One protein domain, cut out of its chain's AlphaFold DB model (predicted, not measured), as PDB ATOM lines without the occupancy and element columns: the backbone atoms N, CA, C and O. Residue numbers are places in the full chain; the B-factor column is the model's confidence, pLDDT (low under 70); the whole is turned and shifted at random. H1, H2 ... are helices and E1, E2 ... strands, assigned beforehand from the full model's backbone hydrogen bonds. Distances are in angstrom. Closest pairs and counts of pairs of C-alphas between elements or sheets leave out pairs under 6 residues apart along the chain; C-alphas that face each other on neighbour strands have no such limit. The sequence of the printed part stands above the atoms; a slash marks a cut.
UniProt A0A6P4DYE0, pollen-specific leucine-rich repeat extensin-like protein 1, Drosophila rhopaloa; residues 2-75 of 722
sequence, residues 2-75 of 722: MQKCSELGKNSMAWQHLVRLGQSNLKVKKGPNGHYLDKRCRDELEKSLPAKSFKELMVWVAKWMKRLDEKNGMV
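This is residues 2 to 75 of the 722 residues of the protein "pollen-specific leucine-rich repeat extensin-like protein 1" of Drosophila rhopaloa (UniProt A0A6P4DYE0). A long helix, H3, runs along one side of the domain and makes most of its length, with a small two-stranded hairpin, E1 and E2, packed by E2 on its later half and a shorter helix, H2, near its beginning. The third helix, H1, stands nearly crosswise to H3, near it but only loosely met, and the stretch before H1 has no named element. The printed part has 74 residues with three named helices and two named strands, in the order H1, E1, E2, H2, H3; the sheet has the order E1, E2 and is antiparallel. The class is mostly helix, with 40 residues in helices and 8 in strands. The whole is compact, with a radius of gyration of the C-alphas of 12.1 A, and the C-alphas span 33 by 24 by 21 A.

The printed part begins at Met 2, and residues 2 to 11 come before the first named element. H1 is residues 12 to 20, 11.9 A from first to last C-alpha, and its C-alpha 12 is at (136.839, 129.771, 158.672). E1 is residues 28 to 31, with 9.7 A between its end C-alphas, and C-alpha 28 is at (126.805, 119.370, 171.979). E2 is residues 34 to 37, 10.3 A long. H2 is residues 39 to 48, 14.3 A long. H3 is residues 51 to 71, the longest helix at 29.9 A, and it ends at C-alpha 71, at (119.087, 115.820, 159.743). Residues 72 to 75 follow it.

H1 and H3 are close but not clearly touching, with 2 pairs of C-alphas within 8 A. The closest are the C-alphas of Ala 14 and Leu 57, 6.0 A apart. Their lines are about perpendicular, at 76 degrees. E1 and E2 are antiparallel neighbours and form a hairpin, with 145 degrees between their N-to-C directions. The C-alphas of residues 28 and 37, which face each other, are 4.5 A apart. Across the pair, N 29 and O 36 are within hydrogen-bond range at 2.8 A, and so are N 36 and O 29 at 2.9 A. E2 is the strand nearer to H3: the closest C-alphas of E2 and H3 are those of His 35 and Met 65, 5.6 A apart. E1 and H3 are apart. H2 and H3 are close but not clearly touching, with the C-alphas of Glu 46 and Phe 54 closest at 6.0 A. They run opposite ways at a shallow tilt of 33 degrees, only just short of steep. H1 and H2 are only just apart, with their closest C-alphas at 8.4 A. In H1 each O i to N i+4 pair is within hydrogen-bond range; in H2 it is 5 of 6 pairs and in H3 16 of 17.

The two C-alphas farthest apart are those of Pro 50 and Gly 73, at 34.4 A, and those of Met 2 and Val 75 are 19.8 A apart. The printed part has no cut. The links from E1 to E2, from E2 to H2 and from H2 to H3 are tight, the link from H1 to E1 is short with 7 residues, and no link is long. The mean pLDDT of the printed part is 81.0. Residues 2 to 19, 21 to 25 and 75 are under 70, and the mean of H1 is 66, while that of H3 is 94.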
ATOM      1  N   MET A   2     129.303 111.525 169.577       36.25
ATOM      2  CA  MET A   2     130.044 112.776 169.360       36.25
ATOM      3  C   MET A   2     130.193 112.983 167.853       36.25
ATOM      4  O   MET A   2     131.002 112.307 167.221       36.25
ATOM      5  N   GLN A   3     129.396 113.878 167.265       44.09
ATOM      6  CA  GLN A   3     129.616 114.285 165.878       44.09
ATOM      7  C   GLN A   3     130.937 115.054 165.800       44.09
ATOM      8  O   GLN A   3     131.136 116.037 166.518       44.09
ATOM      9  N   LYS A   4     131.857 114.589 164.945       41.59
ATOM     10  CA  LYS A   4     133.115 115.296 164.705       41.59
ATOM     11  C   LYS A   4     132.786 116.671 164.141       41.59
ATOM     12  O   LYS A   4     132.017 116.798 163.191       41.59
ATOM     13  N   CYS A   5     133.387 117.700 164.725       44.38
ATOM     14  CA  CYS A   5     133.067 119.081 164.388       44.38
ATOM     15  C   CYS A   5     133.427 119.442 162.928       44.38
ATOM     16  O   CYS A   5     132.921 120.427 162.415       44.38
ATOM     17  N   SER A   6     134.193 118.619 162.206       41.19
ATOM     18  CA  SER A   6     134.534 118.809 160.787       41.19
ATOM     19  C   SER A   6     133.344 118.971 159.815       41.19
ATOM     20  O   SER A   6     133.548 119.501 158.728       41.19
ATOM     21  N   GLU A   7     132.103 118.607 160.179       43.75
ATOM     22  CA  GLU A   7     130.899 118.951 159.382       43.75
ATOM     23  C   GLU A   7     130.494 120.450 159.463       43.75
ATOM     24  O   GLU A   7     129.661 120.904 158.674       43.75
ATOM     25  N   LEU A   8     131.066 121.250 160.374       50.16
ATOM     26  CA  LEU A   8     130.811 122.695 160.546       50.16
ATOM     27  C   LEU A   8     131.488 123.553 159.449       50.16
ATOM     28  O   LEU A   8     132.248 124.476 159.733       50.16
ATOM     29  N   GLY A   9     131.251 123.251 158.175       49.31
ATOM     30  CA  GLY A   9     131.927 123.925 157.065       49.31
ATOM     31  C   GLY A   9     131.609 125.427 156.903       49.31
ATOM     32  O   GLY A   9     130.516 125.903 157.218       49.31
ATOM     33  N   LYS A  10     132.555 126.131 156.265       49.84
ATOM     34  CA  LYS A  10     132.470 127.470 155.630       49.84
ATOM     35  C   LYS A  10     132.693 128.751 156.458       49.84
ATOM     36  O   LYS A  10     133.074 129.729 155.827       49.84
ATOM     37  N   ASN A  11     132.554 128.805 157.790       57.00
ATOM     38  CA  ASN A  11     132.995 129.999 158.555       57.00
ATOM     39  C   ASN A  11     134.400 129.778 159.147       57.00
ATOM     40  O   ASN A  11     134.546 129.323 160.282       57.00
ATOM     41  N   SER A  12     135.432 130.049 158.343       59.47
ATOM     42  CA  SER A  12     136.839 129.771 158.672       59.47
ATOM     43  C   SER A  12     137.374 130.606 159.837       59.47
ATOM     44  O   SER A  12     138.122 130.071 160.647       59.47
ATOM     45  N   MET A  13     136.974 131.874 159.967       64.56
ATOM     46  CA  MET A  13     137.397 132.747 161.072       64.56
ATOM     47  C   MET A  13     136.874 132.234 162.415       64.56
ATOM     48  O   MET A  13     137.662 131.996 163.333       64.56
ATOM     49  N   ALA A  14     135.565 131.977 162.510       62.34
ATOM     50  CA  ALA A  14     134.950 131.391 163.701       62.34
ATOM     51  C   ALA A  14     135.630 130.063 164.093       62.34
ATOM     52  O   ALA A  14     135.917 129.831 165.268       62.34
ATOM     53  N   TRP A  15     135.979 129.240 163.099       66.50
ATOM     54  CA  TRP A  15     136.743 128.003 163.275       66.50
ATOM     55  C   TRP A  15     138.175 128.203 163.776       66.50
ATOM     56  O   TRP A  15     138.599 127.517 164.705       66.50
ATOM     57  N   GLN A  16     138.927 129.131 163.183       69.44
ATOM     58  CA  GLN A  16     140.306 129.415 163.580       69.44
ATOM     59  C   GLN A  16     140.381 129.935 165.014       69.44
ATOM     60  O   GLN A  16     141.288 129.545 165.742       69.44
ATOM     61  N   HIS A  17     139.427 130.762 165.449       65.81
ATOM     62  CA  HIS A  17     139.331 131.166 166.853       65.81
ATOM     63  C   HIS A  17     139.104 129.961 167.776       65.81
ATOM     64  O   HIS A  17     139.815 129.807 168.765       65.81
ATOM     65  N   LEU A  18     138.181 129.067 167.420       66.88
ATOM     66  CA  LEU A  18     137.844 127.887 168.222       66.88
ATOM     67  C   LEU A  18     139.010 126.886 168.336       66.88
ATOM     68  O   LEU A  18     139.246 126.322 169.402       66.88
ATOM     69  N   VAL A  19     139.789 126.721 167.261       67.88
ATOM     70  CA  VAL A  19     141.009 125.893 167.245       67.88
ATOM     71  C   VAL A  19     142.169 126.566 167.985       67.88
ATOM     72  O   VAL A  19     142.856 125.893 168.750       67.88
ATOM     73  N   ARG A  20     142.368 127.885 167.829       70.38
ATOM     74  CA  ARG A  20     143.389 128.654 168.574       70.38
ATOM     75  C   ARG A  20     143.187 128.588 170.088       70.38
ATOM     76  O   ARG A  20     144.168 128.583 170.819       70.38
ATOM     77  N   LEU A  21     141.939 128.504 170.552       65.25
ATOM     78  CA  LEU A  21     141.603 128.353 171.971       65.25
ATOM     79  C   LEU A  21     141.890 126.949 172.539       65.25
ATOM     80  O   LEU A  21     141.653 126.715 173.719       65.25
ATOM     81  N   GLY A  22     142.347 125.986 171.729       59.12
ATOM     82  CA  GLY A  22     142.637 124.616 172.172       59.12
ATOM     83  C   GLY A  22     141.402 123.785 172.559       59.12
ATOM     84  O   GLY A  22     141.526 122.584 172.821       59.12
ATOM     85  N   GLN A  23     140.202 124.380 172.539       64.12
ATOM     86  CA  GLN A  23     138.912 123.748 172.837       64.12
ATOM     87  C   GLN A  23     138.456 122.822 171.697       64.12
ATOM     88  O   GLN A  23     137.423 123.003 171.059       64.12
ATOM     89  N   SER A  24     139.217 121.751 171.493       56.34
ATOM     90  CA  SER A  24     138.999 120.674 170.515       56.34
ATOM     91  C   SER A  24     137.653 119.935 170.625       56.34
ATOM     92  O   SER A  24     137.358 119.074 169.799       56.34
ATOM     93  N   ASN A  25     136.838 120.227 171.645       68.75
ATOM     94  CA  ASN A  25     135.666 119.446 172.031       68.75
ATOM     95  C   ASN A  25     134.456 120.333 172.383       68.75
ATOM     96  O   ASN A  25     134.079 120.445 173.554       68.75
ATOM     97  N   LEU A  26     133.794 120.904 171.369       82.25
ATOM     98  CA  LEU A  26     132.449 121.470 171.530       82.25
ATOM     99  C   LEU A  26     131.469 120.375 171.969       82.25
ATOM    100  O   LEU A  26     131.028 119.544 171.170       82.25
ATOM    101  N   LYS A  27     131.106 120.363 173.253       89.81
ATOM    102  CA  LYS A  27     130.148 119.395 173.798       89.81
ATOM    103  C   LYS A  27     128.723 119.813 173.450       89.81
ATOM    104  O   LYS A  27     128.065 120.509 174.216       89.81
ATOM    105  N   VAL A  28     128.237 119.355 172.300       93.38
ATOM    106  CA  VAL A  28     126.805 119.370 171.979       93.38
ATOM    107  C   VAL A  28     126.103 118.266 172.768       93.38
ATOM    108  O   VAL A  28     126.563 117.123 172.810       93.38
ATOM    109  N   LYS A  29     124.973 118.602 173.386       94.50
ATOM    110  CA  LYS A  29     124.053 117.678 174.047       94.50
ATOM    111  C   LYS A  29     122.738 117.641 173.268       94.50
ATOM    112  O   LYS A  29     122.293 118.650 172.728       94.50
ATOM    113  N   LYS A  30     122.110 116.468 173.215       95.19
ATOM    114  CA  LYS A  30     120.761 116.289 172.663       95.19
ATOM    115  C   LYS A  30     119.752 116.474 173.798       95.19
ATOM    116  O   LYS A  30     119.931 115.885 174.862       95.19
ATOM    117  N   GLY A  31     118.743 117.314 173.600       93.75
ATOM    118  CA  GLY A  31     117.668 117.578 174.559       93.75
ATOM    119  C   GLY A  31     116.281 117.361 173.947       93.75
ATOM    120  O   GLY A  31     116.182 117.079 172.753       93.75
ATOM    121  N   PRO A  32     115.203 117.518 174.737       93.62
ATOM    122  CA  PRO A  32     113.831 117.380 174.238       93.62
ATOM    123  C   PRO A  32     113.473 118.452 173.195       93.62
ATOM    124  O   PRO A  32     112.672 118.200 172.305       93.62
ATOM    125  N   ASN A  33     114.113 119.625 173.270       93.75
ATOM    126  CA  ASN A  33     113.861 120.777 172.398       93.75
ATOM    127  C   ASN A  33     114.921 120.933 171.284       93.75
ATOM    128  O   ASN A  33     115.127 122.043 170.799       93.75
ATOM    129  N   GLY A  34     115.629 119.857 170.923       94.94
ATOM    130  CA  GLY A  34     116.690 119.879 169.907       94.94
ATOM    131  C   GLY A  34     118.109 119.699 170.458       94.94
ATOM    132  O   GLY A  34     118.313 119.328 171.621       94.94
ATOM    133  N   HIS A  35     119.111 119.954 169.620       96.06
ATOM    134  CA  HIS A  35     120.522 119.951 170.006       96.06
ATOM    135  C   HIS A  35     120.931 121.306 170.600       96.06
ATOM    136  O   HIS A  35     120.614 122.365 170.064       96.06
ATOM    137  N   TYR A  36     121.670 121.275 171.711       95.62
ATOM    138  CA  TYR A  36     122.140 122.468 172.415       95.62
ATOM    139  C   TYR A  36     123.615 122.346 172.809       95.62
ATOM    140  O   TYR A  36     124.114 121.258 173.101       95.62
ATOM    141  N   LEU A  37     124.328 123.471 172.837       95.88
ATOM    142  CA  LEU A  37     125.700 123.521 173.338       95.88
ATOM    143  C   LEU A  37     125.690 123.419 174.871       95.88
ATOM    144  O   LEU A  37     124.895 124.094 175.525       95.88
ATOM    145  N   ASP A  38     126.558 122.589 175.455       95.75
ATOM    146  CA  ASP A  38     126.646 122.447 176.910       95.75
ATOM    147  C   ASP A  38     126.946 123.797 177.575       95.75
ATOM    148  O   ASP A  38     127.838 124.521 177.123       95.75
ATOM    149  N   LYS A  39     126.240 124.124 178.666       94.94
ATOM    150  CA  LYS A  39     126.309 125.456 179.286       94.94
ATOM    151  C   LYS A  39     127.750 125.849 179.607       94.94
ATOM    152  O   LYS A  39     128.159 126.942 179.251       94.94
ATOM    153  N   ARG A  40     128.545 124.936 180.182       92.31
ATOM    154  CA  ARG A  40     129.965 125.196 180.482       92.31
ATOM    155  C   ARG A  40     130.751 125.630 179.243       92.31
ATOM    156  O   ARG A  40     131.502 126.584 179.326       92.31
ATOM    157  N   CYS A  41     130.534 124.975 178.102       93.25
ATOM    158  CA  CYS A  41     131.205 125.298 176.843       93.25
ATOM    159  C   CYS A  41     130.757 126.665 176.295       93.25
ATOM    160  O   CYS A  41     131.594 127.438 175.839       93.25
ATOM    161  N   ARG A  42     129.468 127.014 176.418       94.69
ATOM    162  CA  ARG A  42     128.986 128.369 176.107       94.69
ATOM    163  C   ARG A  42     129.625 129.419 177.022       94.69
ATOM    164  O   ARG A  42     130.188 130.379 176.512       94.69
ATOM    165  N   ASP A  43     129.571 129.215 178.338       95.12
ATOM    166  CA  ASP A  43     130.121 130.125 179.351       95.12
ATOM    167  C   ASP A  43     131.650 130.316 179.190       95.12
ATOM    168  O   ASP A  43     132.196 131.333 179.612       95.12
ATOM    169  N   GLU A  44     132.355 129.337 178.611       92.44
ATOM    170  CA  GLU A  44     133.799 129.379 178.338       92.44
ATOM    171  C   GLU A  44     134.118 130.099 177.013       92.44
ATOM    172  O   GLU A  44     135.050 130.903 176.966       92.44
ATOM    173  N   LEU A  45     133.312 129.899 175.962       92.12
ATOM    174  CA  LEU A  45     133.378 130.677 174.712       92.12
ATOM    175  C   LEU A  45     133.041 132.160 174.940       92.12
ATOM    176  O   LEU A  45     133.682 133.036 174.364       92.12
ATOM    177  N   GLU A  46     132.072 132.450 175.810       95.50
ATOM    178  CA  GLU A  46     131.637 133.812 176.162       95.50
ATOM    179  C   GLU A  46     132.719 134.593 176.935       95.50
ATOM    180  O   GLU A  46     132.781 135.816 176.850       95.50
ATOM    181  N   LYS A  47     133.617 133.887 177.639       95.44
ATOM    182  CA  LYS A  47     134.774 134.468 178.349       95.44
ATOM    183  C   LYS A  47     136.037 134.591 177.498       95.44
ATOM    184  O   LYS A  47     136.912 135.380 177.836       95.44
ATOM    185  N   SER A  48     136.166 133.782 176.448       91.75
ATOM    186  CA  SER A  48     137.394 133.665 175.645       91.75
ATOM    187  C   SER A  48     137.335 134.392 174.298       91.75
ATOM    188  O   SER A  48     138.369 134.571 173.653       91.75
ATOM    189  N   LEU A  49     136.151 134.845 173.876       91.94
ATOM    190  CA  LEU A  49     135.939 135.578 172.631       91.94
ATOM    191  C   LEU A  49     135.384 136.985 172.902       91.94
ATOM    192  O   LEU A  49     134.501 137.140 173.746       91.94
ATOM    193  N   PRO A  50     135.805 138.019 172.146       96.25
ATOM    194  CA  PRO A  50     135.159 139.328 172.191       96.25
ATOM    195  C   PRO A  50     133.656 139.214 171.911       96.25
ATOM    196  O   PRO A  50     133.247 138.491 171.001       96.25
ATOM    197  N   ALA A  51     132.826 139.973 172.634       94.62
ATOM    198  CA  ALA A  51     131.362 139.836 172.597       94.62
ATOM    199  C   ALA A  51     130.743 139.903 171.181       94.62
ATOM    200  O   ALA A  51     129.744 139.235 170.909       94.62
ATOM    201  N   LYS A  52     131.354 140.661 170.254       93.38
ATOM    202  CA  LYS A  52     130.969 140.693 168.830       93.38
ATOM    203  C   LYS A  52     131.174 139.322 168.160       93.38
ATOM    204  O   LYS A  52     130.224 138.760 167.619       93.38
ATOM    205  N   SER A  53     132.381 138.766 168.264       93.00
ATOM    206  CA  SER A  53     132.765 137.460 167.712       93.00
ATOM    207  C   SER A  53     132.005 136.302 168.366       93.00
ATOM    208  O   SER A  53     131.587 135.378 167.675       93.00
ATOM    209  N   PHE A  54     131.761 136.371 169.680       94.81
ATOM    210  CA  PHE A  54     130.919 135.401 170.384       94.81
ATOM    211  C   PHE A  54     129.479 135.401 169.849       94.81
ATOM    212  O   PHE A  54     128.933 134.339 169.551       94.81
ATOM    213  N   LYS A  55     128.870 136.581 169.660       95.75
ATOM    214  CA  LYS A  55     127.510 136.701 169.111       95.75
ATOM    215  C   LYS A  55     127.414 136.130 167.691       95.75
ATOM    216  O   LYS A  55     126.460 135.413 167.397       95.75
ATOM    217  N   GLU A  56     128.399 136.402 166.834       94.75
ATOM    218  CA  GLU A  56     128.460 135.848 165.474       94.75
ATOM    219  C   GLU A  56     128.609 134.315 165.483       94.75
ATOM    220  O   GLU A  56     127.822 133.612 164.840       94.75
ATOM    221  N   LEU A  57     129.551 133.790 166.278       92.88
ATOM    222  CA  LEU A  57     129.740 132.352 166.476       92.88
ATOM    223  C   LEU A  57     128.437 131.687 166.936       92.88
ATOM    224  O   LEU A  57     128.029 130.686 166.356       92.88
ATOM    225  N   MET A  58     127.750 132.250 167.934       94.81
ATOM    226  CA  MET A  58     126.518 131.672 168.481       94.81
ATOM    227  C   MET A  58     125.348 131.676 167.484       94.81
ATOM    228  O   MET A  58     124.589 130.706 167.454       94.81
ATOM    229  N   VAL A  59     125.219 132.695 166.623       95.94
ATOM    230  CA  VAL A  59     124.230 132.702 165.522       95.94
ATOM    231  C   VAL A  59     124.494 131.552 164.542       95.94
ATOM    232  O   VAL A  59     123.568 130.855 164.117       95.94
ATOM    233  N   TRP A  60     125.759 131.313 164.202       94.81
ATOM    234  CA  TRP A  60     126.145 130.251 163.277       94.81
ATOM    235  C   TRP A  60     126.089 128.849 163.916       94.81
ATOM    236  O   TRP A  60     125.604 127.917 163.272       94.81
ATOM    237  N   VAL A  61     126.446 128.700 165.200       94.44
ATOM    238  CA  VAL A  61     126.243 127.459 165.974       94.44
ATOM    239  C   VAL A  61     124.755 127.121 166.062       94.44
ATOM    240  O   VAL A  61     124.390 125.976 165.814       94.44
ATOM    241  N   ALA A  62     123.871 128.094 166.310       94.25
ATOM    242  CA  ALA A  62     122.422 127.869 166.278       94.25
ATOM    243  C   ALA A  62     121.939 127.395 164.893       94.25
ATOM    244  O   ALA A  62     121.165 126.441 164.795       94.25
ATOM    245  N   LYS A  63     122.450 127.993 163.805       95.69
ATOM    246  CA  LYS A  63     122.148 127.576 162.423       95.69
ATOM    247  C   LYS A  63     122.664 126.168 162.092       95.69
ATOM    248  O   LYS A  63     122.050 125.477 161.281       95.69
ATOM    249  N   TRP A  64     123.761 125.723 162.708       94.44
ATOM    250  CA  TRP A  64     124.254 124.350 162.584       94.44
ATOM    251  C   TRP A  64     123.460 123.356 163.436       94.44
ATOM    252  O   TRP A  64     123.048 122.328 162.908       94.44
ATOM    253  N   MET A  65     123.164 123.663 164.703       95.00
ATOM    254  CA  MET A  65     122.358 122.779 165.557       95.00
ATOM    255  C   MET A  65     120.951 122.575 164.980       95.00
ATOM    256  O   MET A  65     120.495 121.438 164.915       95.00
ATOM    257  N   LYS A  66     120.331 123.616 164.400       94.81
ATOM    258  CA  LYS A  66     119.070 123.472 163.647       94.81
ATOM    259  C   LYS A  66     119.183 122.452 162.505       94.81
ATOM    260  O   LYS A  66     118.305 121.610 162.358       94.81
ATOM    261  N   ARG A  67     120.285 122.469 161.744       94.06
ATOM    262  CA  ARG A  67     120.560 121.470 160.691       94.06
ATOM    263  C   ARG A  67     120.799 120.067 161.247       94.06
ATOM    264  O   ARG A  67     120.501 119.097 160.557       94.06
ATOM    265  N   LEU A  68     121.324 119.935 162.466       91.88
ATOM    266  CA  LEU A  68     121.401 118.641 163.148       91.88
ATOM    267  C   LEU A  68     120.010 118.137 163.533       91.88
ATOM    268  O   LEU A  68     119.731 116.962 163.323       91.88
ATOM    269  N   ASP A  69     119.127 118.993 164.043       93.69
ATOM    270  CA  ASP A  69     117.747 118.610 164.367       93.69
ATOM    271  C   ASP A  69     116.934 118.243 163.117       93.69
ATOM    272  O   ASP A  69     116.212 117.245 163.131       93.69
ATOM    273  N   GLU A  70     117.124 118.980 162.018       93.12
ATOM    274  CA  GLU A  70     116.585 118.663 160.687       93.12
ATOM    275  C   GLU A  70     117.109 117.297 160.191       93.12
ATOM    276  O   GLU A  70     116.314 116.404 159.895       93.12
ATOM    277  N   LYS A  71     118.435 117.077 160.184       91.38
ATOM    278  CA  LYS A  71     119.087 115.820 159.743       91.38
ATOM    279  C   LYS A  71     118.720 114.603 160.605       91.38
ATOM    280  O   LYS A  71     118.751 113.482 160.110       91.38
ATOM    281  N   ASN A  72     118.381 114.802 161.880       89.81
ATOM    282  CA  ASN A  72     117.958 113.737 162.799       89.81
ATOM    283  C   ASN A  72     116.437 113.468 162.777       89.81
ATOM    284  O   ASN A  72     115.968 112.681 163.598       89.81
ATOM    285  N   GLY A  73     115.652 114.145 161.925       87.25
ATOM    286  CA  GLY A  73     114.185 114.033 161.918       87.25
ATOM    287  C   GLY A  73     113.512 114.521 163.210       87.25
ATOM    288  O   GLY A  73     112.332 114.260 163.440       87.25
ATOM    289  N   MET A  74     114.251 115.224 164.077       70.19
ATOM    290  CA  MET A  74     113.761 115.659 165.389       70.19
ATOM    291  C   MET A  74     113.059 117.020 165.340       70.19
ATOM    292  O   MET A  74     112.439 117.434 166.316       70.19
ATOM    293  N   VAL A  75     113.045 117.665 164.169       63.47
ATOM    294  CA  VAL A  75     111.991 118.619 163.805       63.47
ATOM    295  C   VAL A  75     110.688 117.842 163.582       63.47
ATOM    296  O   VAL A  75     110.231 117.652 162.458       63.47
TER     297      VAL A  75